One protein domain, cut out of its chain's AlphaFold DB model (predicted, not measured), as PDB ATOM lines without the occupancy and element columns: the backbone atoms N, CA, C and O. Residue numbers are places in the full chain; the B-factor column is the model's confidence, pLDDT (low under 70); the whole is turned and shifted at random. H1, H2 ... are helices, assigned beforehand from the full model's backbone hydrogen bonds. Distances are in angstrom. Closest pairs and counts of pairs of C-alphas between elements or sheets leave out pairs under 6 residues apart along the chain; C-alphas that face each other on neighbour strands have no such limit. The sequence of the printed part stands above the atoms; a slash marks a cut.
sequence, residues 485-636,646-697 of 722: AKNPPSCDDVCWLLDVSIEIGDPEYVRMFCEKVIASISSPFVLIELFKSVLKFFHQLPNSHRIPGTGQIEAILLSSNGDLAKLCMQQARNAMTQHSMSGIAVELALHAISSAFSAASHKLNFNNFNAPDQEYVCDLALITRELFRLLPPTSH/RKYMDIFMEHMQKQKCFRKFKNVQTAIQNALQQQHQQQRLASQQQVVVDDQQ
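What this domain is: This is residues 485 to 636 and 646 to 697 of the 722 residues of the protein "Hypothetical protein" of Meloidogyne enterolobii (UniProt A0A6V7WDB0). Seven helices, H1, H2, H3, H5, H6, H7 and H8, form a bundle of mostly aligned helices with H6 in its middle; the long last helix, H10, slants away from H7, and its residues 681 to 697 stick out as a free arm. Short H4 packs on H5 and H6, and short H9 makes a corner with H10. The printed part has 204 residues with ten named helices, H1 to H10 in chain order, and no named strand: the class is all helix. It is compact, with a radius of gyration of the C-alphas of 17.8 A, and spans 52 by 51 by 40 A.

Where its parts are: H1, residues 491 to 503, begins with C-alpha 491 at (288.355, 246.367, 200.926). H2 is residues 507 to 520 and H3 residues 524 to 540, 24.5 A long. H4 is residues 553 to 559 and H5 residues 563 to 578, 22.4 A long. H6, residues 583 to 603, runs 30.4 A from C-alpha 583 at (299.000, 225.388, 198.913). H7, residues 611 to 630, measures 29.5 A. H8 is residues 648 to 657 and H9 residues 660 to 664. H10, residues 666 to 697, runs 46.6 A and ends with C-alpha 697 at (276.793, 231.727, 166.275).

How they stand to each other: H6 is the hub and touches six helices. H3 touches it at a shallow tilt of 19 degrees, opposite ways, the closest C-alphas being Pro 524 and Ala 596, 5.2 A apart. H5 and H6 are a hairpin, closest at the C-alphas of Met 569 and Leu 590, 5.6 A. H6 and H7 are another, closest at Ala 596 and Thr 624, C-alphas 6.7 A apart. H2 touches residues 584 to 591 of H6 alone, H4 residues 587 to 594 alone, and H8 residues 597 to 601 alone. H1 touches H2 and H3 and is apart from H6. H10 touches H7 with residues 668 to 679 alone, at a steep tilt of 45 degrees, the same way; the C-alphas of Cys 618 and Ile 672 are closest, 5.0 A apart. H9 and H10 only just touch, only at the corner, with 3 pairs of C-alphas within 8 A. In each of the ten helices every O i to N i+4 pair is within hydrogen-bond range.

The domain as a whole: The C-alphas farthest apart, those of Asn 607 and Gln 697, are 54.7 A apart. Residues 637 to 645 are cut out, with 12.6 A between C-alphas 636 and 646. The link from H3 to H4, residues 541 to 552, is long. Mean pLDDT of the printed part is 85.8; 14 residues are under 70, among them 634 to 636 and 693 to 697.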
ATOM      1  N   ALA A 485     281.971 242.749 208.250       83.69
ATOM      2  CA  ALA A 485     281.244 243.663 207.364       83.69
ATOM      3  C   ALA A 485     281.328 243.227 205.888       83.69
ATOM      4  O   ALA A 485     282.362 242.721 205.454       83.69
ATOM      5  N   LYS A 486     280.256 243.445 205.110       85.31
ATOM      6  CA  LYS A 486     280.207 243.115 203.670       85.31
ATOM      7  C   LYS A 486     281.305 243.862 202.901       85.31
ATOM      8  O   LYS A 486     282.112 243.228 202.231       85.31
ATOM      9  N   ASN A 487     281.404 245.171 203.146       83.44
ATOM     10  CA  ASN A 487     282.434 246.057 202.605       83.44
ATOM     11  C   ASN A 487     283.214 246.700 203.776       83.44
ATOM     12  O   ASN A 487     282.768 247.714 204.320       83.44
ATOM     13  N   PRO A 488     284.329 246.107 204.246       83.31
ATOM     14  CA  PRO A 488     285.240 246.757 205.191       83.31
ATOM     15  C   PRO A 488     285.860 248.045 204.605       83.31
ATOM     16  O   PRO A 488     286.088 248.083 203.399       83.31
ATOM     17  N   PRO A 489     286.219 249.068 205.409       77.31
ATOM     18  CA  PRO A 489     286.688 250.366 204.893       77.31
ATOM     19  C   PRO A 489     287.924 250.344 203.976       77.31
ATOM     20  O   PRO A 489     288.136 251.300 203.245       77.31
ATOM     21  N   SER A 490     288.729 249.278 204.012       81.75
ATOM     22  CA  SER A 490     289.920 249.088 203.170       81.75
ATOM     23  C   SER A 490     289.771 247.944 202.155       81.75
ATOM     24  O   SER A 490     290.775 247.383 201.721       81.75
ATOM     25  N   CYS A 491     288.547 247.501 201.838       85.38
ATOM     26  CA  CYS A 491     288.355 246.367 200.926       85.38
ATOM     27  C   CYS A 491     288.825 246.667 199.499       85.38
ATOM     28  O   CYS A 491     289.518 245.836 198.920       85.38
ATOM     29  N   ASP A 492     288.539 247.863 198.986       89.81
ATOM     30  CA  ASP A 492     288.930 248.278 197.638       89.81
ATOM     31  C   ASP A 492     290.462 248.327 197.488       89.81
ATOM     32  O   ASP A 492     291.002 247.787 196.524       89.81
ATOM     33  N   ASP A 493     291.174 248.866 198.488       92.81
ATOM     34  CA  ASP A 493     292.644 248.882 198.533       92.81
ATOM     35  C   ASP A 493     293.252 247.470 198.616       92.81
ATOM     36  O   ASP A 493     294.288 247.199 198.014       92.81
ATOM     37  N   VAL A 494     292.616 246.548 199.348       93.00
ATOM     38  CA  VAL A 494     293.079 245.153 199.465       93.00
ATOM     39  C   VAL A 494     292.828 244.368 198.174       93.00
ATOM     40  O   VAL A 494     293.677 243.570 197.785       93.00
ATOM     41  N   CYS A 495     291.707 244.598 197.487       92.69
ATOM     42  CA  CYS A 495     291.442 244.011 196.172       92.69
ATOM     43  C   CYS A 495     292.424 244.545 195.119       92.69
ATOM     44  O   CYS A 495     293.071 243.752 194.439       92.69
ATOM     45  N   TRP A 496     292.620 245.863 195.056       96.00
ATOM     46  CA  TRP A 496     293.605 246.493 194.171       96.00
ATOM     47  C   TRP A 496     295.038 245.989 194.426       96.00
ATOM     48  O   TRP A 496     295.788 245.741 193.485       96.00
ATOM     49  N   LEU A 497     295.422 245.761 195.686       96.62
ATOM     50  CA  LEU A 497     296.742 245.221 196.017       96.62
ATOM     51  C   LEU A 497     296.940 243.770 195.533       96.62
ATOM     52  O   LEU A 497     298.079 243.380 195.261       96.62
ATOM     53  N   LEU A 498     295.874 242.974 195.370       95.62
ATOM     54  CA  LEU A 498     295.968 241.679 194.685       95.62
ATOM     55  C   LEU A 498     296.269 241.867 193.194       95.62
ATOM     56  O   LEU A 498     297.136 241.171 192.672       95.62
ATOM     57  N   ASP A 499     295.612 242.819 192.529       94.94
ATOM     58  CA  ASP A 499     295.871 243.111 191.115       94.94
ATOM     59  C   ASP A 499     297.330 243.564 190.908       94.94
ATOM     60  O   ASP A 499     298.020 243.017 190.049       94.94
ATOM     61  N   VAL A 500     297.860 244.437 191.777       95.50
ATOM     62  CA  VAL A 500     299.294 244.810 191.795       95.50
ATOM     63  C   VAL A 500     300.200 243.600 192.064       95.50
ATOM     64  O   VAL A 500     301.256 243.467 191.449       95.50
ATOM     65  N   SER A 501     299.803 242.689 192.961       94.75
ATOM     66  CA  SER A 501     300.561 241.454 193.237       94.75
ATOM     67  C   SER A 501     300.633 240.526 192.020       94.75
ATOM     68  O   SER A 501     301.632 239.834 191.843       94.75
ATOM     69  N   ILE A 502     299.586 240.514 191.190       92.00
ATOM     70  CA  ILE A 502     299.503 239.742 189.944       92.00
ATOM     71  C   ILE A 502     300.284 240.436 188.815       92.00
ATOM     72  O   ILE A 502     300.983 239.764 188.059       92.00
ATOM     73  N   GLU A 503     300.213 241.768 188.714       91.44
ATOM     74  CA  GLU A 503     300.878 242.568 187.674       91.44
ATOM     75  C   GLU A 503     302.415 242.516 187.758       91.44
ATOM     76  O   GLU A 503     303.088 242.572 186.730       91.44
ATOM     77  N   ILE A 504     302.982 242.305 188.954       90.81
ATOM     78  CA  ILE A 504     304.427 242.049 189.137       90.81
ATOM     79  C   ILE A 504     304.884 240.757 188.425       90.81
ATOM     80  O   ILE A 504     306.068 240.608 188.122       90.81
ATOM     81  N   GLY A 505     303.971 239.823 188.134       82.19
ATOM     82  CA  GLY A 505     304.224 238.605 187.354       82.19
ATOM     83  C   GLY A 505     304.961 237.480 188.093       82.19
ATOM     84  O   GLY A 505     304.895 236.329 187.663       82.19
ATOM     85  N   ASP A 506     305.619 237.779 189.214       86.94
ATOM     86  CA  ASP A 506     306.242 236.798 190.107       86.94
ATOM     87  C   ASP A 506     305.203 236.247 191.114       86.94
ATOM     88  O   ASP A 506     304.696 237.008 191.950       86.94
ATOM     89  N   PRO A 507     304.885 234.935 191.087       87.31
ATOM     90  CA  PRO A 507     303.891 234.335 191.975       87.31
ATOM     91  C   PRO A 507     304.182 234.515 193.476       87.31
ATOM     92  O   PRO A 507     303.247 234.489 194.279       87.31
ATOM     93  N   GLU A 508     305.438 234.737 193.877       89.06
ATOM     94  CA  GLU A 508     305.814 234.966 195.279       89.06
ATOM     95  C   GLU A 508     305.152 236.228 195.868       89.06
ATOM     96  O   GLU A 508     304.775 236.250 197.041       89.06
ATOM     97  N   TYR A 509     304.886 237.250 195.050       91.69
ATOM     98  CA  TYR A 509     304.197 238.469 195.493       91.69
ATOM     99  C   TYR A 509     302.721 238.198 195.814       91.69
ATOM    100  O   TYR A 509     302.179 238.753 196.777       91.69
ATOM    101  N   VAL A 510     302.092 237.275 195.075       92.38
ATOM    102  CA  VAL A 510     300.750 236.750 195.376       92.38
ATOM    103  C   VAL A 510     300.783 235.845 196.614       92.38
ATOM    104  O   VAL A 510     299.843 235.882 197.408       92.38
ATOM    105  N   ARG A 511     301.872 235.087 196.852       91.44
ATOM    106  CA  ARG A 511     302.063 234.336 198.109       91.44
ATOM    107  C   ARG A 511     302.050 235.276 199.308       91.44
ATOM    108  O   ARG A 511     301.181 235.125 200.164       91.44
ATOM    109  N   MET A 512     302.960 236.255 199.325       91.75
ATOM    110  CA  MET A 512     303.123 237.247 200.398       91.75
ATOM    111  C   MET A 512     301.820 238.000 200.699       91.75
ATOM    112  O   MET A 512     301.454 238.184 201.863       91.75
ATOM    113  N   PHE A 513     301.090 238.399 199.653       94.62
ATOM    114  CA  PHE A 513     299.766 239.002 199.788       94.62
ATOM    115  C   PHE A 513     298.781 238.065 200.499       94.62
ATOM    116  O   PHE A 513     298.167 238.456 201.493       94.62
ATOM    117  N   CYS A 514     298.667 236.812 200.059       93.31
ATOM    118  CA  CYS A 514     297.741 235.850 200.651       93.31
ATOM    119  C   CYS A 514     298.058 235.513 202.120       93.31
ATOM    120  O   CYS A 514     297.120 235.430 202.915       93.31
ATOM    121  N   GLU A 515     299.332 235.393 202.532       90.94
ATOM    122  CA  GLU A 515     299.666 235.213 203.965       90.94
ATOM    123  C   GLU A 515     299.141 236.395 204.789       90.94
ATOM    124  O   GLU A 515     298.577 236.234 205.875       90.94
ATOM    125  N   LYS A 516     299.308 237.605 204.245       90.38
ATOM    126  CA  LYS A 516     298.894 238.839 204.898       90.38
ATOM    127  C   LYS A 516     297.371 238.978 204.944       90.38
ATOM    128  O   LYS A 516     296.856 239.447 205.961       90.38
ATOM    129  N   VAL A 517     296.654 238.526 203.911       91.75
ATOM    130  CA  VAL A 517     295.183 238.423 203.888       91.75
ATOM    131  C   VAL A 517     294.696 237.492 204.993       91.75
ATOM    132  O   VAL A 517     293.863 237.907 205.796       91.75
ATOM    133  N   ILE A 518     295.248 236.277 205.088       89.69
ATOM    134  CA  ILE A 518     294.880 235.288 206.115       89.69
ATOM    135  C   ILE A 518     295.075 235.866 207.527       89.69
ATOM    136  O   ILE A 518     294.199 235.742 208.383       89.69
ATOM    137  N   ALA A 519     296.180 236.580 207.752       86.94
ATOM    138  CA  ALA A 519     296.517 237.162 209.050       86.94
ATOM    139  C   ALA A 519     295.758 238.457 209.427       86.94
ATOM    140  O   ALA A 519     295.876 238.892 210.572       86.94
ATOM    141  N   SER A 520     295.033 239.115 208.509       86.31
ATOM    142  CA  SER A 520     294.426 240.444 208.763       86.31
ATOM    143  C   SER A 520     292.955 240.587 208.355       86.31
ATOM    144  O   SER A 520     292.202 241.310 209.010       86.31
ATOM    145  N   ILE A 521     292.510 239.890 207.308       89.12
ATOM    146  CA  ILE A 521     291.152 239.995 206.769       89.12
ATOM    147  C   ILE A 521     290.283 238.885 207.356       89.12
ATOM    148  O   ILE A 521     290.678 237.725 207.424       89.12
ATOM    149  N   SER A 522     289.075 239.237 207.793       89.19
ATOM    150  CA  SER A 522     288.103 238.286 208.355       89.19
ATOM    151  C   SER A 522     286.718 238.347 207.710       89.19
ATOM    152  O   SER A 522     285.880 237.516 208.052       89.19
ATOM    153  N   SER A 523     286.460 239.271 206.778       92.06
ATOM    154  CA  SER A 523     285.178 239.328 206.064       92.06
ATOM    155  C   SER A 523     285.089 238.207 205.022       92.06
ATOM    156  O   SER A 523     285.959 238.144 204.150       92.06
ATOM    157  N   PRO A 524     284.048 237.352 205.048       93.88
ATOM    158  CA  PRO A 524     283.931 236.246 204.102       93.88
ATOM    159  C   PRO A 524     283.719 236.748 202.672       93.88
ATOM    160  O   PRO A 524     284.197 236.124 201.737       93.88
ATOM    161  N   PHE A 525     283.064 237.899 202.495       94.25
ATOM    162  CA  PHE A 525     282.824 238.501 201.184       94.25
ATOM    163  C   PHE A 525     284.144 238.837 200.482       94.25
ATOM    164  O   PHE A 525     284.404 238.341 199.390       94.25
ATOM    165  N   VAL A 526     285.018 239.588 201.161       93.75
ATOM    166  CA  VAL A 526     286.345 239.954 200.639       93.75
ATOM    167  C   VAL A 526     287.206 238.707 200.416       93.75
ATOM    168  O   VAL A 526     287.790 238.553 199.349       93.75
ATOM    169  N   LEU A 527     287.245 237.778 201.379       95.00
ATOM    170  CA  LEU A 527     288.030 236.542 201.257       95.00
ATOM    171  C   LEU A 527     287.598 235.676 200.064       95.00
ATOM    172  O   LEU A 527     288.452 235.102 199.391       95.00
ATOM    173  N   ILE A 528     286.293 235.591 199.783       94.50
ATOM    174  CA  ILE A 528     285.770 234.789 198.672       94.50
ATOM    175  C   ILE A 528     286.060 235.453 197.323       94.50
ATOM    176  O   ILE A 528     286.456 234.739 196.407       94.50
ATOM    177  N   GLU A 529     285.927 236.778 197.183       93.88
ATOM    178  CA  GLU A 529     286.292 237.471 195.933       93.88
ATOM    179  C   GLU A 529     287.798 237.378 195.639       93.88
ATOM    180  O   GLU A 529     288.180 236.970 194.540       93.88
ATOM    181  N   LEU A 530     288.656 237.635 196.639       95.19
ATOM    182  CA  LEU A 530     290.110 237.453 196.512       95.19
ATOM    183  C   LEU A 530     290.458 236.018 196.091       95.19
ATOM    184  O   LEU A 530     291.283 235.816 195.200       95.19
ATOM    185  N   PHE A 531     289.792 235.013 196.672       95.31
ATOM    186  CA  PHE A 531     289.991 233.614 196.300       95.31
ATOM    187  C   PHE A 531     289.662 233.336 194.823       95.31
ATOM    188  O   PHE A 531     290.413 232.599 194.185       95.31
ATOM    189  N   LYS A 532     288.624 233.950 194.229       93.38
ATOM    190  CA  LYS A 532     288.323 233.757 192.791       93.38
ATOM    191  C   LYS A 532     289.459 234.265 191.904       93.38
ATOM    192  O   LYS A 532     289.862 233.569 190.972       93.38
ATOM    193  N   SER A 533     289.981 235.454 192.202       93.31
ATOM    194  CA  SER A 533     291.085 236.062 191.451       93.31
ATOM    195  C   SER A 533     292.386 235.269 191.617       93.31
ATOM    196  O   SER A 533     293.044 234.963 190.622       93.31
ATOM    197  N   VAL A 534     292.703 234.830 192.841       92.69
ATOM    198  CA  VAL A 534     293.858 233.963 193.135       92.69
ATOM    199  C   VAL A 534     293.754 232.610 192.415       92.69
ATOM    200  O   VAL A 534     294.736 232.158 191.826       92.69
ATOM    201  N   LEU A 535     292.576 231.973 192.387       91.12
ATOM    202  CA  LEU A 535     292.358 230.753 191.598       91.12
ATOM    203  C   LEU A 535     292.561 230.993 190.102       91.12
ATOM    204  O   LEU A 535     293.248 230.215 189.445       91.12
ATOM    205  N   LYS A 536     291.974 232.065 189.557       90.88
ATOM    206  CA  LYS A 536     292.085 232.410 188.135       90.88
ATOM    207  C   LYS A 536     293.549 232.595 187.717       90.88
ATOM    208  O   LYS A 536     293.934 232.067 186.679       90.88
ATOM    209  N   PHE A 537     294.351 233.266 188.545       89.94
ATOM    210  CA  PHE A 537     295.794 233.424 188.352       89.94
ATOM    211  C   PHE A 537     296.529 232.072 188.359       89.94
ATOM    212  O   PHE A 537     297.199 231.725 187.387       89.94
ATOM    213  N   PHE A 538     296.345 231.243 189.394       86.75
ATOM    214  CA  PHE A 538     297.024 229.940 189.462       86.75
ATOM    215  C   PHE A 538     296.561 228.929 188.401       86.75
ATOM    216  O   PHE A 538     297.331 228.042 188.050       86.75
ATOM    217  N   HIS A 539     295.352 229.063 187.847       87.12
ATOM    218  CA  HIS A 539     294.893 228.260 186.705       87.12
ATOM    219  C   HIS A 539     295.492 228.706 185.357       87.12
ATOM    220  O   HIS A 539     295.433 227.946 184.393       87.12
ATOM    221  N   GLN A 540     296.055 229.917 185.268       86.31
ATOM    222  CA  GLN A 540     296.754 230.416 184.076       86.31
ATOM    223  C   GLN A 540     298.251 230.064 184.079       86.31
ATOM    224  O   GLN A 540     298.877 230.029 183.019       86.31
ATOM    225  N   LEU A 541     298.828 229.782 185.251       82.62
ATOM    226  CA  LEU A 541     300.238 229.426 185.400       82.62
ATOM    227  C   LEU A 541     300.506 227.932 185.118       82.62
ATOM    228  O   LEU A 541     299.723 227.069 185.519       82.62
ATOM    229  N   PRO A 542     301.655 227.581 184.504       77.06
ATOM    230  CA  PRO A 542     302.090 226.192 184.396       77.06
ATOM    231  C   PRO A 542     302.264 225.533 185.767       77.06
ATOM    232  O   PRO A 542     302.807 226.150 186.685       77.06
ATOM    233  N   ASN A 543     301.921 224.242 185.857       69.69
ATOM    234  CA  ASN A 543     302.000 223.410 187.069       69.69
ATOM    235  C   ASN A 543     303.356 223.424 187.806       69.69
ATOM    236  O   ASN A 543     303.403 223.010 188.959       69.69
ATOM    237  N   SER A 544     304.444 223.876 187.181       62.31
ATOM    238  CA  SER A 544     305.752 224.050 187.825       62.31
ATOM    239  C   SER A 544     305.787 225.205 188.839       62.31
ATOM    240  O   SER A 544     306.576 225.159 189.774       62.31
ATOM    241  N   HIS A 545     304.917 226.213 188.708       66.94
ATOM    242  CA  HIS A 545     304.873 227.409 189.569       66.94
ATOM    243  C   HIS A 545     303.975 227.212 190.803       66.94
ATOM    244  O   HIS A 545     303.275 228.120 191.252       66.94
ATOM    245  N   ARG A 546     303.950 225.986 191.335       70.06
ATOM    246  CA  ARG A 546     303.161 225.616 192.514       70.06
ATOM    247  C   ARG A 546     303.792 226.178 193.769       70.06
ATOM    248  O   ARG A 546     304.829 225.700 194.219       70.06
ATOM    249  N   ILE A 547     303.101 227.125 194.381       76.44
ATOM    250  CA  ILE A 547     303.517 227.683 195.657       76.44
ATOM    251  C   ILE A 547     303.048 226.761 196.797       76.44
ATOM    252  O   ILE A 547     301.845 226.444 196.849       76.44
ATOM    253  N   PRO A 548     303.941 226.333 197.712       77.31
ATOM    254  CA  PRO A 548     303.554 225.620 198.927       77.31
ATOM    255  C   PRO A 548     302.665 226.486 199.838       77.31
ATOM    256  O   PRO A 548     302.545 227.699 199.666       77.31
ATOM    257  N   GLY A 549     302.002 225.851 200.805       72.12
ATOM    258  CA  GLY A 549     301.309 226.579 201.873       72.12
ATOM    259  C   GLY A 549     302.307 227.195 202.854       72.12
ATOM    260  O   GLY A 549     303.440 226.732 202.967       72.12
ATOM    261  N   THR A 550     301.870 228.210 203.593       75.12
ATOM    262  CA  THR A 550     302.633 228.838 204.684       75.12
ATOM    263  C   THR A 550     302.776 227.934 205.915       75.12
ATOM    264  O   THR A 550     303.545 228.236 206.823       75.12
ATOM    265  N   GLY A 551     302.017 226.834 205.973       75.19
ATOM    266  CA  GLY A 551     301.928 225.942 207.131       75.19
ATOM    267  C   GLY A 551     300.811 226.334 208.103       75.19
ATOM    268  O   GLY A 551     300.525 225.592 209.043       75.19
ATOM    269  N   GLN A 552     300.114 227.447 207.853       77.94
ATOM    270  CA  GLN A 552     299.018 227.934 208.694       77.94
ATOM    271  C   GLN A 552     297.762 227.045 208.656       77.94
ATOM    272  O   GLN A 552     296.865 227.257 209.471       77.94
ATOM    273  N   ILE A 553     297.685 226.033 207.776       77.44
ATOM    274  CA  ILE A 553     296.533 225.113 207.661       77.44
ATOM    275  C   ILE A 553     296.059 224.593 209.029       77.44
ATOM    276  O   ILE A 553     294.869 224.684 209.329       77.44
ATOM    277  N   GLU A 554     296.959 224.074 209.870       75.75
ATOM    278  CA  GLU A 554     296.550 223.518 211.170       75.75
ATOM    279  C   GLU A 554     296.083 224.611 212.141       75.75
ATOM    280  O   GLU A 554     295.120 224.402 212.874       75.75
ATOM    281  N   ALA A 555     296.683 225.806 212.106       75.56
ATOM    282  CA  ALA A 555     296.222 226.942 212.905       75.56
ATOM    283  C   ALA A 555     294.810 227.394 212.484       75.56
ATOM    284  O   ALA A 555     293.955 227.617 213.342       75.56
ATOM    285  N   ILE A 556     294.528 227.445 211.176       77.38
ATOM    286  CA  ILE A 556     293.199 227.753 210.627       77.38
ATOM    287  C   ILE A 556     292.177 226.694 211.079       77.38
ATOM    288  O   ILE A 556     291.115 227.050 211.598       77.38
ATOM    289  N   LEU A 557     292.509 225.400 210.967       77.75
ATOM    290  CA  LEU A 557     291.647 224.290 211.401       77.75
ATOM    291  C   LEU A 557     291.389 224.290 212.919       77.75
ATOM    292  O   LEU A 557     290.260 224.044 213.354       77.75
ATOM    293  N   LEU A 558     292.409 224.596 213.727       72.69
ATOM    294  CA  LEU A 558     292.304 224.696 215.185       72.69
ATOM    295  C   LEU A 558     291.481 225.915 215.625       72.69
ATOM    296  O   LEU A 558     290.682 225.783 216.550       72.69
ATOM    297  N   SER A 559     291.612 227.056 214.935       72.12
ATOM    298  CA  SER A 559     290.909 228.313 215.254       72.12
ATOM    299  C   SER A 559     289.379 228.246 215.138       72.12
ATOM    300  O   SER A 559     288.673 229.119 215.645       72.12
ATOM    301  N   SER A 560     288.849 227.234 214.445       75.12
ATOM    302  CA  SER A 560     287.429 227.155 214.116       75.12
ATOM    303  C   SER A 560     286.621 226.502 215.237       75.12
ATOM    304  O   SER A 560     286.837 225.346 215.593       75.12
ATOM    305  N   ASN A 561     285.642 227.222 215.783       66.56
ATOM    306  CA  ASN A 561     284.913 226.830 216.997       66.56
ATOM    307  C   ASN A 561     283.707 225.890 216.756       66.56
ATOM    308  O   ASN A 561     282.737 225.936 217.510       66.56
ATOM    309  N   GLY A 562     283.716 225.056 215.708       78.12
ATOM    310  CA  GLY A 562     282.592 224.151 215.432       78.12
ATOM    311  C   GLY A 562     282.912 222.955 214.535       78.12
ATOM    312  O   GLY A 562     283.575 223.083 213.507       78.12
ATOM    313  N   ASP A 563     282.373 221.789 214.896       85.38
ATOM    314  CA  ASP A 563     282.690 220.500 214.262       85.38
ATOM    315  C   ASP A 563     282.302 220.445 212.779       85.38
ATOM    316  O   ASP A 563     283.037 219.896 211.963       85.38
ATOM    317  N   LEU A 564     281.177 221.067 212.403       90.06
ATOM    318  CA  LEU A 564     280.750 221.162 211.002       90.06
ATOM    319  C   LEU A 564     281.693 222.040 210.167       90.06
ATOM    320  O   LEU A 564     281.941 221.721 209.005       90.06
ATOM    321  N   ALA A 565     282.254 223.103 210.751       90.88
ATOM    322  CA  ALA A 565     283.238 223.945 210.076       90.88
ATOM    323  C   ALA A 565     284.550 223.172 209.869       90.88
ATOM    324  O   ALA A 565     285.062 223.128 208.751       90.88
ATOM    325  N   LYS A 566     285.038 222.471 210.906       89.88
ATOM    326  CA  LYS A 566     286.213 221.583 210.809       89.88
ATOM    327  C   LYS A 566     286.012 220.467 209.783       89.88
ATOM    328  O   LYS A 566     286.896 220.238 208.964       89.88
ATOM    329  N   LEU A 567     284.840 219.825 209.764       89.19
ATOM    330  CA  LEU A 567     284.486 218.799 208.778       89.19
ATOM    331  C   LEU A 567     284.484 219.356 207.347       89.19
ATOM    332  O   LEU A 567     285.094 218.758 206.462       89.19
ATOM    333  N   CYS A 568     283.836 220.505 207.125       90.81
ATOM    334  CA  CYS A 568     283.785 221.168 205.822       90.81
ATOM    335  C   CYS A 568     285.194 221.537 205.331       90.81
ATOM    336  O   CYS A 568     285.570 221.197 204.210       90.81
ATOM    337  N   MET A 569     286.005 222.146 206.201       90.94
ATOM    338  CA  MET A 569     287.391 222.504 205.909       90.94
ATOM    339  C   MET A 569     288.277 221.284 205.638       90.94
ATOM    340  O   MET A 569     289.034 221.301 204.674       90.94
ATOM    341  N   GLN A 570     288.178 220.200 206.412       89.69
ATOM    342  CA  GLN A 570     288.985 219.002 206.166       89.69
ATOM    343  C   GLN A 570     288.597 218.315 204.845       89.69
ATOM    344  O   GLN A 570     289.471 217.872 204.101       89.69
ATOM    345  N   GLN A 571     287.304 218.271 204.506       89.75
ATOM    346  CA  GLN A 571     286.849 217.777 203.202       89.75
ATOM    347  C   GLN A 571     287.298 218.682 202.045       89.75
ATOM    348  O   GLN A 571     287.629 218.178 200.974       89.75
ATOM    349  N   ALA A 572     287.324 220.003 202.242       90.06
ATOM    350  CA  ALA A 572     287.817 220.958 201.252       90.06
ATOM    351  C   ALA A 572     289.336 220.816 201.056       90.06
ATOM    352  O   ALA A 572     289.789 220.640 199.930       90.06
ATOM    353  N   ARG A 573     290.114 220.778 202.148       89.81
ATOM    354  CA  ARG A 573     291.562 220.499 202.161       89.81
ATOM    355  C   ARG A 573     291.878 219.233 201.369       89.81
ATOM    356  O   ARG A 573     292.681 219.290 200.447       89.81
ATOM    357  N   ASN A 574     291.213 218.123 201.695       88.00
ATOM    358  CA  ASN A 574     291.449 216.834 201.047       88.00
ATOM    359  C   ASN A 574     291.086 216.855 199.551       88.00
ATOM    360  O   ASN A 574     291.824 216.298 198.745       88.00
ATOM    361  N   ALA A 575     289.980 217.497 199.155       87.25
ATOM    362  CA  ALA A 575     289.612 217.598 197.741       87.25
ATOM    363  C   ALA A 575     290.606 218.469 196.952       87.25
ATOM    364  O   ALA A 575     291.050 218.075 195.875       87.25
ATOM    365  N   MET A 576     291.006 219.619 197.501       86.19
ATOM    366  CA  MET A 576     291.942 220.536 196.847       86.19
ATOM    367  C   MET A 576     293.374 219.983 196.759       86.19
ATOM    368  O   MET A 576     294.062 220.261 195.778       86.19
ATOM    369  N   THR A 577     293.841 219.183 197.727       84.62
ATOM    370  CA  THR A 577     295.155 218.524 197.616       84.62
ATOM    371  C   THR A 577     295.142 217.393 196.592       84.62
ATOM    372  O   THR A 577     296.074 217.305 195.799       84.62
ATOM    373  N   GLN A 578     294.076 216.584 196.526       84.69
ATOM    374  CA  GLN A 578     293.927 215.536 195.502       84.69
ATOM    375  C   GLN A 578     293.827 216.122 194.086       84.69
ATOM    376  O   GLN A 578     294.535 215.690 193.181       84.69
ATOM    377  N   HIS A 579     293.037 217.184 193.904       84.12
ATOM    378  CA  HIS A 579     292.991 217.942 192.647       84.12
ATOM    379  C   HIS A 579     294.244 218.792 192.387       84.12
ATOM    380  O   HIS A 579     294.301 219.497 191.382       84.12
ATOM    381  N   SER A 580     295.258 218.711 193.256       82.69
ATOM    382  CA  SER A 580     296.528 219.414 193.113       82.69
ATOM    383  C   SER A 580     296.324 220.920 192.904       82.69
ATOM    384  O   SER A 580     296.679 221.475 191.868       82.69
ATOM    385  N   MET A 581     295.794 221.625 193.899       85.44
ATOM    386  CA  MET A 581     295.737 223.097 193.912       85.44
ATOM    387  C   MET A 581     296.988 223.691 194.593       85.44
ATOM    388  O   MET A 581     297.750 222.960 195.228       85.44
ATOM    389  N   SER A 582     297.256 224.995 194.443       87.38
ATOM    390  CA  SER A 582     298.409 225.627 195.116       87.38
ATOM    391  C   SER A 582     298.158 225.736 196.623       87.38
ATOM    392  O   SER A 582     297.055 226.092 197.038       87.38
ATOM    393  N   GLY A 583     299.170 225.474 197.456       87.69
ATOM    394  CA  GLY A 583     299.000 225.388 198.913       87.69
ATOM    395  C   GLY A 583     298.510 226.689 199.554       87.69
ATOM    396  O   GLY A 583     297.645 226.657 200.426       87.69
ATOM    397  N   ILE A 584     298.966 227.837 199.053       89.50
ATOM    398  CA  ILE A 584     298.478 229.153 199.486       89.50
ATOM    399  C   ILE A 584     296.993 229.392 199.136       89.50
ATOM    400  O   ILE A 584     296.252 229.980 199.923       89.50
ATOM    401  N   ALA A 585     296.521 228.880 197.993       91.00
ATOM    402  CA  ALA A 585     295.111 228.958 197.609       91.00
ATOM    403  C   ALA A 585     294.241 228.027 198.472       91.00
ATOM    404  O   ALA A 585     293.119 228.390 198.820       91.00
ATOM    405  N   VAL A 586     294.776 226.867 198.883       91.62
ATOM    406  CA  VAL A 586     294.141 225.997 199.888       91.62
ATOM    407  C   VAL A 586     293.977 226.744 201.210       91.62
ATOM    408  O   VAL A 586     292.873 226.787 201.740       91.62
ATOM    409  N   GLU A 587     295.030 227.373 201.734       92.38
ATOM    410  CA  GLU A 587     294.961 228.127 202.995       92.38
ATOM    411  C   GLU A 587     293.944 229.279 202.938       92.38
ATOM    412  O   GLU A 587     293.111 229.401 203.839       92.38
ATOM    413  N   LEU A 588     293.932 230.058 201.848       93.88
ATOM    414  CA  LEU A 588     292.951 231.129 201.638       93.88
ATOM    415  C   LEU A 588     291.508 230.593 201.572       93.88
ATOM    416  O   LEU A 588     290.610 231.176 202.182       93.88
ATOM    417  N   ALA A 589     291.280 229.458 200.901       94.25
ATOM    418  CA  ALA A 589     289.972 228.802 200.856       94.25
ATOM    419  C   ALA A 589     289.506 228.335 202.241       94.25
ATOM    420  O   ALA A 589     288.362 228.582 202.623       94.25
ATOM    421  N   LEU A 590     290.376 227.682 203.020       93.94
ATOM    422  CA  LEU A 590     290.037 227.219 204.372       93.94
ATOM    423  C   LEU A 590     289.718 228.396 205.303       93.94
ATOM    424  O   LEU A 590     288.755 228.331 206.068       93.94
ATOM    425  N   HIS A 591     290.458 229.500 205.185       93.94
ATOM    426  CA  HIS A 591     290.180 230.733 205.922       93.94
ATOM    427  C   HIS A 591     288.836 231.361 205.522       93.94
ATOM    428  O   HIS A 591     288.043 231.720 206.395       93.94
ATOM    429  N   ALA A 592     288.513 231.402 204.224       95.06
ATOM    430  CA  ALA A 592     287.208 231.848 203.726       95.06
ATOM    431  C   ALA A 592     286.046 230.984 204.261       95.06
ATOM    432  O   ALA A 592     285.025 231.526 204.688       95.06
ATOM    433  N   ILE A 593     286.215 229.655 204.327       95.00
ATOM    434  CA  ILE A 593     285.238 228.738 204.943       95.00
ATOM    435  C   ILE A 593     285.086 229.042 206.441       95.00
ATOM    436  O   ILE A 593     283.966 229.244 206.916       95.00
ATOM    437  N   SER A 594     286.189 229.112 207.196       93.56
ATOM    438  CA  SER A 594     286.151 229.379 208.643       93.56
ATOM    439  C   SER A 594     285.499 230.733 208.958       93.56
ATOM    440  O   SER A 594     284.675 230.841 209.873       93.56
ATOM    441  N   SER A 595     285.791 231.751 208.144       92.38
ATOM    442  CA  SER A 595     285.153 233.068 208.186       92.38
ATOM    443  C   SER A 595     283.644 232.990 207.921       92.38
ATOM    444  O   SER A 595     282.869 233.496 208.732       92.38
ATOM    445  N   ALA A 596     283.196 232.305 206.863       94.31
ATOM    446  CA  ALA A 596     281.775 232.193 206.526       94.31
ATOM    447  C   ALA A 596     280.957 231.490 207.627       94.31
ATOM    448  O   ALA A 596     279.904 231.988 208.038       94.31
ATOM    449  N   PHE A 597     281.466 230.380 208.175       93.81
ATOM    450  CA  PHE A 597     280.846 229.699 209.320       93.81
ATOM    451  C   PHE A 597     280.819 230.600 210.571       93.81
ATOM    452  O   PHE A 597     279.825 230.611 211.306       93.81
ATOM    453  N   SER A 598     281.867 231.396 210.805       92.00
ATOM    454  CA  SER A 598     281.953 232.328 211.941       92.00
ATOM    455  C   SER A 598     280.980 233.504 211.809       92.00
ATOM    456  O   SER A 598     280.236 233.792 212.748       92.00
ATOM    457  N   ALA A 599     280.911 234.132 210.634       91.75
ATOM    458  CA  ALA A 599     279.998 235.230 210.323       91.75
ATOM    459  C   ALA A 599     278.525 234.801 210.437       91.75
ATOM    460  O   ALA A 599     277.720 235.498 211.064       91.75
ATOM    461  N   ALA A 600     278.185 233.613 209.919       91.75
ATOM    462  CA  ALA A 600     276.856 233.023 210.059       91.75
ATOM    463  C   ALA A 600     276.495 232.790 211.536       91.75
ATOM    464  O   ALA A 600     275.402 233.157 211.967       91.75
ATOM    465  N   SER A 601     277.426 232.249 212.331       90.81
ATOM    466  CA  SER A 601     277.239 232.044 213.778       90.81
ATOM    467  C   SER A 601     277.063 233.360 214.537       90.81
ATOM    468  O   SER A 601     276.249 233.437 215.453       90.81
ATOM    469  N   HIS A 602     277.812 234.402 214.168       88.75
ATOM    470  CA  HIS A 602     277.752 235.709 214.814       88.75
ATOM    471  C   HIS A 602     276.397 236.392 214.571       88.75
ATOM    472  O   HIS A 602     275.713 236.765 215.524       88.75
ATOM    473  N   LYS A 603     275.956 236.487 213.309       88.12
ATOM    474  CA  LYS A 603     274.689 237.149 212.955       88.12
ATOM    475  C   LYS A 603     273.450 236.345 213.356       88.12
ATOM    476  O   LYS A 603     272.536 236.911 213.945       88.12
ATOM    477  N   LEU A 604     273.411 235.028 213.128       87.25
ATOM    478  CA  LEU A 604     272.234 234.207 213.466       87.25
ATOM    479  C   LEU A 604     272.087 233.884 214.966       87.25
ATOM    480  O   LEU A 604     271.111 233.236 215.346       87.25
ATOM    481  N   ASN A 605     273.005 234.334 215.826       86.44
ATOM    482  CA  ASN A 605     272.836 234.303 217.285       86.44
ATOM    483  C   ASN A 605     272.628 235.689 217.911       86.44
ATOM    484  O   ASN A 605     272.533 235.780 219.138       86.44
ATOM    485  N   PHE A 606     272.550 236.747 217.098       80.94
ATOM    486  CA  PHE A 606     272.365 238.114 217.568       80.94
ATOM    487  C   PHE A 606     270.936 238.323 218.091       80.94
ATOM    488  O   PHE A 606     269.963 238.020 217.402       80.94
ATOM    489  N   ASN A 607     270.792 238.830 219.322       73.19
ATOM    490  CA  ASN A 607     269.488 238.899 219.997       73.19
ATOM    491  C   ASN A 607     268.481 239.825 219.283       73.19
ATOM    492  O   ASN A 607     267.290 239.518 219.266       73.19
ATOM    493  N   ASN A 608     268.959 240.916 218.670       78.50
ATOM    494  CA  ASN A 608     268.135 241.957 218.038       78.50
ATOM    495  C   ASN A 608     268.134 241.837 216.500       78.50
ATOM    496  O   ASN A 608     268.285 242.829 215.783       78.50
ATOM    497  N   PHE A 609     268.011 240.602 216.005       83.75
ATOM    498  CA  PHE A 609     267.988 240.276 214.577       83.75
ATOM    499  C   PHE A 609     266.850 241.006 213.841       83.75
ATOM    500  O   PHE A 609     265.695 240.963 214.267       83.75
ATOM    501  N   ASN A 610     267.181 241.664 212.732       86.75
ATOM    502  CA  ASN A 610     266.317 242.609 212.014       86.75
ATOM    503  C   ASN A 610     266.339 242.367 210.484       86.75
ATOM    504  O   ASN A 610     266.910 241.389 210.004       86.75
ATOM    505  N   ALA A 611     265.694 243.246 209.709       85.56
ATOM    506  CA  ALA A 611     265.618 243.131 208.249       85.56
ATOM    507  C   ALA A 611     266.993 243.170 207.534       85.56
ATOM    508  O   ALA A 611     267.267 242.225 206.792       85.56
ATOM    509  N   PRO A 612     267.890 244.157 207.758       87.75
ATOM    510  CA  PRO A 612     269.220 244.134 207.136       87.75
ATOM    511  C   PRO A 612     270.124 242.994 207.643       87.75
ATOM    512  O   PRO A 612     270.972 242.518 206.892       87.75
ATOM    513  N   ASP A 613     269.924 242.472 208.862       88.12
ATOM    514  CA  ASP A 613     270.571 241.216 209.283       88.12
ATOM    515  C   ASP A 613     270.062 240.002 208.479       88.12
ATOM    516  O   ASP A 613     270.843 239.104 208.160       88.12
ATOM    517  N   GLN A 614     268.776 239.973 208.109       88.81
ATOM    518  CA  GLN A 614     268.210 238.939 207.233       88.81
ATOM    519  C   GLN A 614     268.793 239.019 205.816       88.81
ATOM    520  O   GLN A 614     269.162 237.985 205.260       88.81
ATOM    521  N   GLU A 615     268.906 240.223 205.254       90.56
ATOM    522  CA  GLU A 615     269.531 240.475 203.949       90.56
ATOM    523  C   GLU A 615     271.002 240.033 203.945       90.56
ATOM    524  O   GLU A 615     271.388 239.195 203.132       90.56
ATOM    525  N   TYR A 616     271.787 240.473 204.937       92.25
ATOM    526  CA  TYR A 616     273.186 240.074 205.114       92.25
ATOM    527  C   TYR A 616     273.365 238.548 205.175       92.25
ATOM    528  O   TYR A 616     274.312 238.011 204.602       92.25
ATOM    529  N   VAL A 617     272.482 237.819 205.872       91.94
ATOM    530  CA  VAL A 617     272.584 236.351 205.956       91.94
ATOM    531  C   VAL A 617     272.166 235.672 204.644       91.94
ATOM    532  O   VAL A 617     272.726 234.626 204.307       91.94
ATOM    533  N   CYS A 618     271.242 236.256 203.876       92.31
ATOM    534  CA  CYS A 618     270.944 235.784 202.523       92.31
ATOM    535  C   CYS A 618     272.163 235.975 201.610       92.31
ATOM    536  O   CYS A 618     272.628 235.001 201.022       92.31
ATOM    537  N   ASP A 619     272.744 237.176 201.575       93.88
ATOM    538  CA  ASP A 619     273.987 237.475 200.853       93.88
ATOM    539  C   ASP A 619     275.127 236.521 201.237       93.88
ATOM    540  O   ASP A 619     275.806 235.976 200.366       93.88
ATOM    541  N   LEU A 620     275.309 236.268 202.538       94.94
ATOM    542  CA  LEU A 620     276.317 235.340 203.048       94.94
ATOM    543  C   LEU A 620     276.094 233.913 202.524       94.94
ATOM    544  O   LEU A 620     277.054 233.235 202.159       94.94
ATOM    545  N   ALA A 621     274.845 233.450 202.442       93.50
ATOM    546  CA  ALA A 621     274.523 232.142 201.873       93.50
ATOM    547  C   ALA A 621     274.768 232.082 200.353       93.50
ATOM    548  O   ALA A 621     275.249 231.061 199.859       93.50
ATOM    549  N   LEU A 622     274.493 233.168 199.620       93.44
ATOM    550  CA  LEU A 622     274.743 233.269 198.177       93.44
ATOM    551  C   LEU A 622     276.249 233.246 197.860       93.44
ATOM    552  O   LEU A 622     276.682 232.452 197.022       93.44
ATOM    553  N   ILE A 623     277.062 234.051 198.557       93.94
ATOM    554  CA  ILE A 623     278.517 234.105 198.325       93.94
ATOM    555  C   ILE A 623     279.222 232.820 198.785       93.94
ATOM    556  O   ILE A 623     280.103 232.316 198.090       93.94
ATOM    557  N   THR A 624     278.784 232.223 199.901       94.50
ATOM    558  CA  THR A 624     279.337 230.947 200.393       94.50
ATOM    559  C   THR A 624     278.987 229.790 199.452       94.50
ATOM    560  O   THR A 624     279.806 228.899 199.234       94.50
ATOM    561  N   ARG A 625     277.809 229.823 198.808       91.88
ATOM    562  CA  ARG A 625     277.485 228.867 197.742       91.88
ATOM    563  C   ARG A 625     278.419 229.012 196.544       91.88
ATOM    564  O   ARG A 625     278.806 227.997 195.975       91.88
ATOM    565  N   GLU A 626     278.780 230.237 196.170       91.44
ATOM    566  CA  GLU A 626     279.701 230.480 195.056       91.44
ATOM    567  C   GLU A 626     281.127 230.012 195.386       91.44
ATOM    568  O   GLU A 626     281.730 229.316 194.573       91.44
ATOM    569  N   LEU A 627     281.617 230.246 196.613       93.75
ATOM    570  CA  LEU A 627     282.849 229.619 197.122       93.75
ATOM    571  C   LEU A 627     282.817 228.095 196.923       93.75
ATOM    572  O   LEU A 627     283.734 227.524 196.339       93.75
ATOM    573  N   PHE A 628     281.734 227.433 197.335       92.94
ATOM    574  CA  PHE A 628     281.578 225.983 197.180       92.94
ATOM    575  C   PHE A 628     281.390 225.498 195.731       92.94
ATOM    576  O   PHE A 628     281.482 224.293 195.504       92.94
ATOM    577  N   ARG A 629     281.151 226.385 194.751       89.50
ATOM    578  CA  ARG A 629     281.205 226.044 193.314       89.50
ATOM    579  C   ARG A 629     282.622 226.086 192.740       89.50
ATOM    580  O   ARG A 629     282.854 225.467 191.706       89.50
ATOM    581  N   LEU A 630     283.532 226.815 193.384       89.75
ATOM    582  CA  LEU A 630     284.937 226.954 192.984       89.75
ATOM    583  C   LEU A 630     285.834 225.859 193.582       89.75
ATOM    584  O   LEU A 630     286.928 225.618 193.078       89.75
ATOM    585  N   LEU A 631     285.375 225.190 194.644       90.38
ATOM    586  CA  LEU A 631     286.053 224.027 195.217       90.38
ATOM    587  C   LEU A 631     285.833 222.770 194.353       90.38
ATOM    588  O   LEU A 631     284.724 222.566 193.849       90.38
ATOM    589  N   PRO A 632     286.833 221.876 194.230       85.94
ATOM    590  CA  PRO A 632     286.649 220.591 193.565       85.94
ATOM    591  C   PRO A 632     285.593 219.717 194.266       85.94
ATOM    592  O   PRO A 632     285.452 219.784 195.491       85.94
ATOM    593  N   PRO A 633     284.867 218.856 193.532       77.56
ATOM    594  CA  PRO A 633     283.922 217.928 194.138       77.56
ATOM    595  C   PRO A 633     284.649 216.886 194.999       77.56
ATOM    596  O   PRO A 633     285.691 216.358 194.613       77.56
ATOM    597  N   THR A 634     284.062 216.513 196.139       68.31
ATOM    598  CA  THR A 634     284.541 215.369 196.930       68.31
ATOM    599  C   THR A 634     284.463 214.096 196.081       68.31
ATOM    600  O   THR A 634     283.368 213.684 195.697       68.31
ATOM    601  N   SER A 635     285.619 213.506 195.770       58.38
ATOM    602  CA  SER A 635     285.830 212.636 194.603       58.38
ATOM    603  C   SER A 635     284.996 211.342 194.582       58.38
ATOM    604  O   SER A 635     284.507 210.874 195.610       58.38
ATOM    605  N   HIS A 636     284.839 210.750 193.393       48.34
ATOM    606  CA  HIS A 636     283.765 209.789 193.090       48.34
ATOM    607  C   HIS A 636     284.015 208.308 193.454       48.34
ATOM    608  O   HIS A 636     283.106 207.495 193.290       48.34
ATOM    609  N   ARG A 646     278.436 214.238 202.605       64.25
ATOM    610  CA  ARG A 646     277.592 215.451 202.509       64.25
ATOM    611  C   ARG A 646     278.293 216.516 201.657       64.25
ATOM    612  O   ARG A 646     279.511 216.643 201.738       64.25
ATOM    613  N   LYS A 647     277.547 217.305 200.875       82.38
ATOM    614  CA  LYS A 647     278.127 218.410 200.088       82.38
ATOM    615  C   LYS A 647     278.483 219.569 201.018       82.38
ATOM    616  O   LYS A 647     277.822 219.771 202.037       82.38
ATOM    617  N   TYR A 648     279.453 220.399 200.630       88.75
ATOM    618  CA  TYR A 648     279.874 221.566 201.418       88.75
ATOM    619  C   TYR A 648     278.700 222.480 201.820       88.75
ATOM    620  O   TYR A 648     278.582 222.868 202.984       88.75
ATOM    621  N   MET A 649     277.774 222.742 200.887       90.62
ATOM    622  CA  MET A 649     276.577 223.547 201.152       90.62
ATOM    623  C   MET A 649     275.600 222.871 202.127       90.62
ATOM    624  O   MET A 649     274.984 223.563 202.931       90.62
ATOM    625  N   ASP A 650     275.486 221.538 202.113       89.81
ATOM    626  CA  ASP A 650     274.624 220.800 203.046       89.81
ATOM    627  C   ASP A 650     275.148 220.968 204.485       89.81
ATOM    628  O   ASP A 650     274.383 221.255 205.404       89.81
ATOM    629  N   ILE A 651     276.472 220.868 204.663       91.38
ATOM    630  CA  ILE A 651     277.168 221.033 205.952       91.38
ATOM    631  C   ILE A 651     277.024 222.473 206.475       91.38
ATOM    632  O   ILE A 651     276.773 222.684 207.663       91.38
ATOM    633  N   PHE A 652     277.136 223.473 205.596       92.56
ATOM    634  CA  PHE A 652     276.937 224.880 205.955       92.56
ATOM    635  C   PHE A 652     275.473 225.200 206.294       92.56
ATOM    636  O   PHE A 652     275.209 225.877 207.287       92.56
ATOM    637  N   MET A 653     274.505 224.664 205.544       91.56
ATOM    638  CA  MET A 653     273.081 224.846 205.847       91.56
ATOM    639  C   MET A 653     272.671 224.143 207.148       91.56
ATOM    640  O   MET A 653     271.919 224.722 207.928       91.56
ATOM    641  N   GLU A 654     273.205 222.953 207.442       91.62
ATOM    642  CA  GLU A 654     273.041 222.289 208.745       91.62
ATOM    643  C   GLU A 654     273.618 223.147 209.886       91.62
ATOM    644  O   GLU A 654     273.016 223.273 210.957       91.62
ATOM    645  N   HIS A 655     274.764 223.796 209.657       91.50
ATOM    646  CA  HIS A 655     275.356 224.729 210.616       91.50
ATOM    647  C   HIS A 655     274.495 225.978 210.826       91.50
ATOM    648  O   HIS A 655     274.278 226.375 211.970       91.50
ATOM    649  N   MET A 656     273.937 226.568 209.765       90.69
ATOM    650  CA  MET A 656     273.000 227.696 209.867       90.69
ATOM    651  C   MET A 656     271.711 227.309 210.606       90.69
ATOM    652  O   MET A 656     271.283 228.032 211.505       90.69
ATOM    653  N   GLN A 657     271.140 226.137 210.311       90.38
ATOM    654  CA  GLN A 657     269.965 225.584 211.000       90.38
ATOM    655  C   GLN A 657     270.196 225.378 212.505       90.38
ATOM    656  O   GLN A 657     269.258 225.463 213.299       90.38
ATOM    657  N   LYS A 658     271.445 225.153 212.932       89.88
ATOM    658  CA  LYS A 658     271.795 225.029 214.353       89.88
ATOM    659  C   LYS A 658     271.819 226.369 215.106       89.88
ATOM    660  O   LYS A 658     271.799 226.320 216.335       89.88
ATOM    661  N   GLN A 659     271.767 227.529 214.447       91.12
ATOM    662  CA  GLN A 659     271.834 228.851 215.100       91.12
ATOM    663  C   GLN A 659     270.469 229.356 215.621       91.12
ATOM    664  O   GLN A 659     269.417 228.996 215.088       91.12
ATOM    665  N   LYS A 660     270.468 230.211 216.659       87.31
ATOM    666  CA  LYS A 660     269.250 230.638 217.389       87.31
ATOM    667  C   LYS A 660     268.159 231.220 216.483       87.31
ATOM    668  O   LYS A 660     267.017 230.763 216.535       87.31
ATOM    669  N   CYS A 661     268.485 232.222 215.666       82.69
ATOM    670  CA  CYS A 661     267.490 232.937 214.866       82.69
ATOM    671  C   CYS A 661     266.934 232.080 213.726       82.69
ATOM    672  O   CYS A 661     265.740 232.161 213.455       82.69
ATOM    673  N   PHE A 662     267.741 231.191 213.134       83.88
ATOM    674  CA  PHE A 662     267.264 230.259 212.107       83.88
ATOM    675  C   PHE A 662     266.209 229.294 212.675       83.88
ATOM    676  O   PHE A 662     265.184 229.067 212.041       83.88
ATOM    677  N   ARG A 663     266.410 228.779 213.900       80.44
ATOM    678  CA  ARG A 663     265.410 227.932 214.583       80.44
ATOM    679  C   ARG A 663     264.151 228.700 215.002       80.44
ATOM    680  O   ARG A 663     263.070 228.121 215.019       80.44
ATOM    681  N   LYS A 664     264.291 229.971 215.396       79.62
ATOM    682  CA  LYS A 664     263.198 230.780 215.968       79.62
ATOM    683  C   LYS A 664     262.297 231.432 214.911       79.62
ATOM    684  O   LYS A 664     261.113 231.626 215.173       79.62
ATOM    685  N   PHE A 665     262.834 231.785 213.744       80.62
ATOM    686  CA  PHE A 665     262.165 232.668 212.785       80.62
ATOM    687  C   PHE A 665     261.999 232.013 211.406       80.62
ATOM    688  O   PHE A 665     262.896 232.042 210.563       80.62
ATOM    689  N   LYS A 666     260.806 231.458 211.145       81.38
ATOM    690  CA  LYS A 666     260.474 230.773 209.880       81.38
ATOM    691  C   LYS A 666     260.656 231.666 208.642       81.38
ATOM    692  O   LYS A 666     261.065 231.175 207.597       81.38
ATOM    693  N   ASN A 667     260.423 232.976 208.761       83.00
ATOM    694  CA  ASN A 667     260.688 233.946 207.692       83.00
ATOM    695  C   ASN A 667     262.167 233.987 207.281       83.00
ATOM    696  O   ASN A 667     262.444 234.111 206.094       83.00
ATOM    697  N   VAL A 668     263.107 233.817 208.219       82.88
ATOM    698  CA  VAL A 668     264.550 233.799 207.930       82.88
ATOM    699  C   VAL A 668     264.910 232.544 207.136       82.88
ATOM    700  O   VAL A 668     265.559 232.641 206.096       82.88
ATOM    701  N   GLN A 669     264.405 231.376 207.556       83.75
ATOM    702  CA  GLN A 669     264.536 230.124 206.801       83.75
ATOM    703  C   GLN A 669     263.969 230.261 205.377       83.75
ATOM    704  O   GLN A 669     264.634 229.891 204.412       83.75
ATOM    705  N   THR A 670     262.755 230.805 205.235       87.50
ATOM    706  CA  THR A 670     262.108 231.001 203.928       87.50
ATOM    707  C   THR A 670     262.855 232.011 203.055       87.50
ATOM    708  O   THR A 670     263.034 231.745 201.872       87.50
ATOM    709  N   ALA A 671     263.347 233.124 203.605       87.50
ATOM    710  CA  ALA A 671     264.104 234.126 202.854       87.50
ATOM    711  C   ALA A 671     265.403 233.545 202.268       87.50
ATOM    712  O   ALA A 671     265.647 233.674 201.069       87.50
ATOM    713  N   ILE A 672     266.183 232.829 203.086       86.81
ATOM    714  CA  ILE A 672     267.442 232.198 202.663       86.81
ATOM    715  C   ILE A 672     267.176 231.124 201.598       86.81
ATOM    716  O   ILE A 672     267.855 231.087 200.571       86.81
ATOM    717  N   GLN A 673     266.152 230.287 201.794       88.06
ATOM    718  CA  GLN A 673     265.764 229.266 200.817       88.06
ATOM    719  C   GLN A 673     265.314 229.893 199.484       88.06
ATOM    720  O   GLN A 673     265.739 229.440 198.419       88.06
ATOM    721  N   ASN A 674     264.512 230.962 199.537       90.38
ATOM    722  CA  ASN A 674     264.041 231.687 198.358       90.38
ATOM    723  C   ASN A 674     265.199 232.348 197.599       90.38
ATOM    724  O   ASN A 674     265.259 232.220 196.379       90.38
ATOM    725  N   ALA A 675     266.140 232.999 198.291       88.38
ATOM    726  CA  ALA A 675     267.315 233.616 197.671       88.38
ATOM    727  C   ALA A 675     268.170 232.574 196.926       88.38
ATOM    728  O   ALA A 675     268.501 232.746 195.749       88.38
ATOM    729  N   LEU A 676     268.451 231.435 197.571       87.81
ATOM    730  CA  LEU A 676     269.175 230.317 196.959       87.81
ATOM    731  C   LEU A 676     268.429 229.752 195.733       87.81
ATOM    732  O   LEU A 676     269.056 229.462 194.706       87.81
ATOM    733  N   GLN A 677     267.102 229.622 195.806       88.56
ATOM    734  CA  GLN A 677     266.271 229.150 194.696       88.56
ATOM    735  C   GLN A 677     266.247 230.147 193.524       88.56
ATOM    736  O   GLN A 677     266.425 229.732 192.377       88.56
ATOM    737  N   GLN A 678     266.115 231.449 193.797       88.12
ATOM    738  CA  GLN A 678     266.159 232.512 192.788       88.12
ATOM    739  C   GLN A 678     267.511 232.548 192.067       88.12
ATOM    740  O   GLN A 678     267.534 232.489 190.839       88.12
ATOM    741  N   GLN A 679     268.635 232.526 192.792       83.81
ATOM    742  CA  GLN A 679     269.971 232.495 192.179       83.81
ATOM    743  C   GLN A 679     270.167 231.234 191.311       83.81
ATOM    744  O   GLN A 679     270.820 231.280 190.271       83.81
ATOM    745  N   HIS A 680     269.596 230.085 191.698       83.75
ATOM    746  CA  HIS A 680     269.625 228.873 190.866       83.75
ATOM    747  C   HIS A 680     268.739 228.992 189.607       83.75
ATOM    748  O   HIS A 680     269.118 228.518 188.535       83.75
ATOM    749  N   GLN A 681     267.577 229.645 189.699       84.94
ATOM    750  CA  GLN A 681     266.714 229.911 188.546       84.94
ATOM    751  C   GLN A 681     267.353 230.908 187.568       84.94
ATOM    752  O   GLN A 681     267.363 230.643 186.369       84.94
ATOM    753  N   GLN A 682     267.962 231.986 188.072       83.00
ATOM    754  CA  GLN A 682     268.738 232.945 187.278       83.00
ATOM    755  C   GLN A 682     269.899 232.260 186.544       83.00
ATOM    756  O   GLN A 682     270.035 232.440 185.337       83.00
ATOM    757  N   GLN A 683     270.674 231.402 187.225       78.69
ATOM    758  CA  GLN A 683     271.743 230.623 186.581       78.69
ATOM    759  C   GLN A 683     271.201 229.733 185.445       78.69
ATOM    760  O   GLN A 683     271.779 229.724 184.362       78.69
ATOM    761  N   ARG A 684     270.057 229.050 185.625       79.31
ATOM    762  CA  ARG A 684     269.441 228.248 184.544       79.31
ATOM    763  C   ARG A 684     268.934 229.088 183.367       79.31
ATOM    764  O   ARG A 684     268.954 228.591 182.244       79.31
ATOM    765  N   LEU A 685     268.476 230.318 183.597       79.31
ATOM    766  CA  LEU A 685     268.068 231.237 182.527       79.31
ATOM    767  C   LEU A 685     269.286 231.761 181.754       79.31
ATOM    768  O   LEU A 685     269.279 231.721 180.527       79.31
ATOM    769  N   ALA A 686     270.354 232.150 182.455       74.00
ATOM    770  CA  ALA A 686     271.611 232.574 181.839       74.00
ATOM    771  C   ALA A 686     272.243 231.455 180.989       74.00
ATOM    772  O   ALA A 686     272.629 231.700 179.852       74.00
ATOM    773  N   SER A 687     272.275 230.207 181.480       72.75
ATOM    774  CA  SER A 687     272.775 229.070 180.691       72.75
ATOM    775  C   SER A 687     271.935 228.790 179.439       72.75
ATOM    776  O   SER A 687     272.500 228.458 178.404       72.75
ATOM    777  N   GLN A 688     270.607 228.948 179.496       74.00
ATOM    778  CA  GLN A 688     269.750 228.813 178.308       74.00
ATOM    779  C   GLN A 688     269.987 229.940 177.298       74.00
ATOM    780  O   GLN A 688     270.054 229.675 176.103       74.00
ATOM    781  N   GLN A 689     270.165 231.182 177.760       71.25
ATOM    782  CA  GLN A 689     270.511 232.304 176.884       71.25
ATOM    783  C   GLN A 689     271.883 232.105 176.226       71.25
ATOM    784  O   GLN A 689     272.003 232.332 175.027       71.25
ATOM    785  N   GLN A 690     272.879 231.616 176.972       68.38
ATOM    786  CA  GLN A 690     274.202 231.302 176.430       68.38
ATOM    787  C   GLN A 690     274.115 230.241 175.324       68.38
ATOM    788  O   GLN A 690     274.606 230.483 174.229       68.38
ATOM    789  N   VAL A 691     273.410 229.125 175.559       71.94
ATOM    790  CA  VAL A 691     273.222 228.075 174.539       71.94
ATOM    791  C   VAL A 691     272.520 228.620 173.292       71.94
ATOM    792  O   VAL A 691     272.963 228.339 172.188       71.94
ATOM    793  N   VAL A 692     271.489 229.461 173.439       70.31
ATOM    794  CA  VAL A 692     270.807 230.089 172.290       70.31
ATOM    795  C   VAL A 692     271.730 231.040 171.514       70.31
ATOM    796  O   VAL A 692     271.639 231.110 170.288       70.31
ATOM    797  N   VAL A 693     272.635 231.756 172.189       69.69
ATOM    798  CA  VAL A 693     273.647 232.606 171.537       69.69
ATOM    799  C   VAL A 693     274.705 231.762 170.820       69.69
ATOM    800  O   VAL A 693     275.054 232.077 169.682       69.69
ATOM    801  N   ASP A 694     275.177 230.680 171.436       65.88
ATOM    802  CA  ASP A 694     276.174 229.784 170.844       65.88
ATOM    803  C   ASP A 694     275.585 229.018 169.638       65.88
ATOM    804  O   ASP A 694     276.233 228.935 168.593       65.88
ATOM    805  N   ASP A 695     274.329 228.561 169.716       68.88
ATOM    806  CA  ASP A 695     273.579 227.993 168.585       68.88
ATOM    807  C   ASP A 695     273.374 229.027 167.465       68.88
ATOM    808  O   ASP A 695     273.548 228.698 166.291       68.88
ATOM    809  N   GLN A 696     273.063 230.292 167.784       66.44
ATOM    810  CA  GLN A 696     272.988 231.353 166.770       66.44
ATOM    811  C   GLN A 696     274.345 231.618 166.104       66.44
ATOM    812  O   GLN A 696     274.388 231.810 164.886       66.44
ATOM    813  N   GLN A 697     275.453 231.592 166.851       64.50
ATOM    814  CA  GLN A 697     276.793 231.727 166.275       64.50
ATOM    815  C   GLN A 697     277.147 230.526 165.388       64.50
ATOM    816  O   GLN A 697     277.598 230.722 164.259       64.50
TER     817      GLN A 697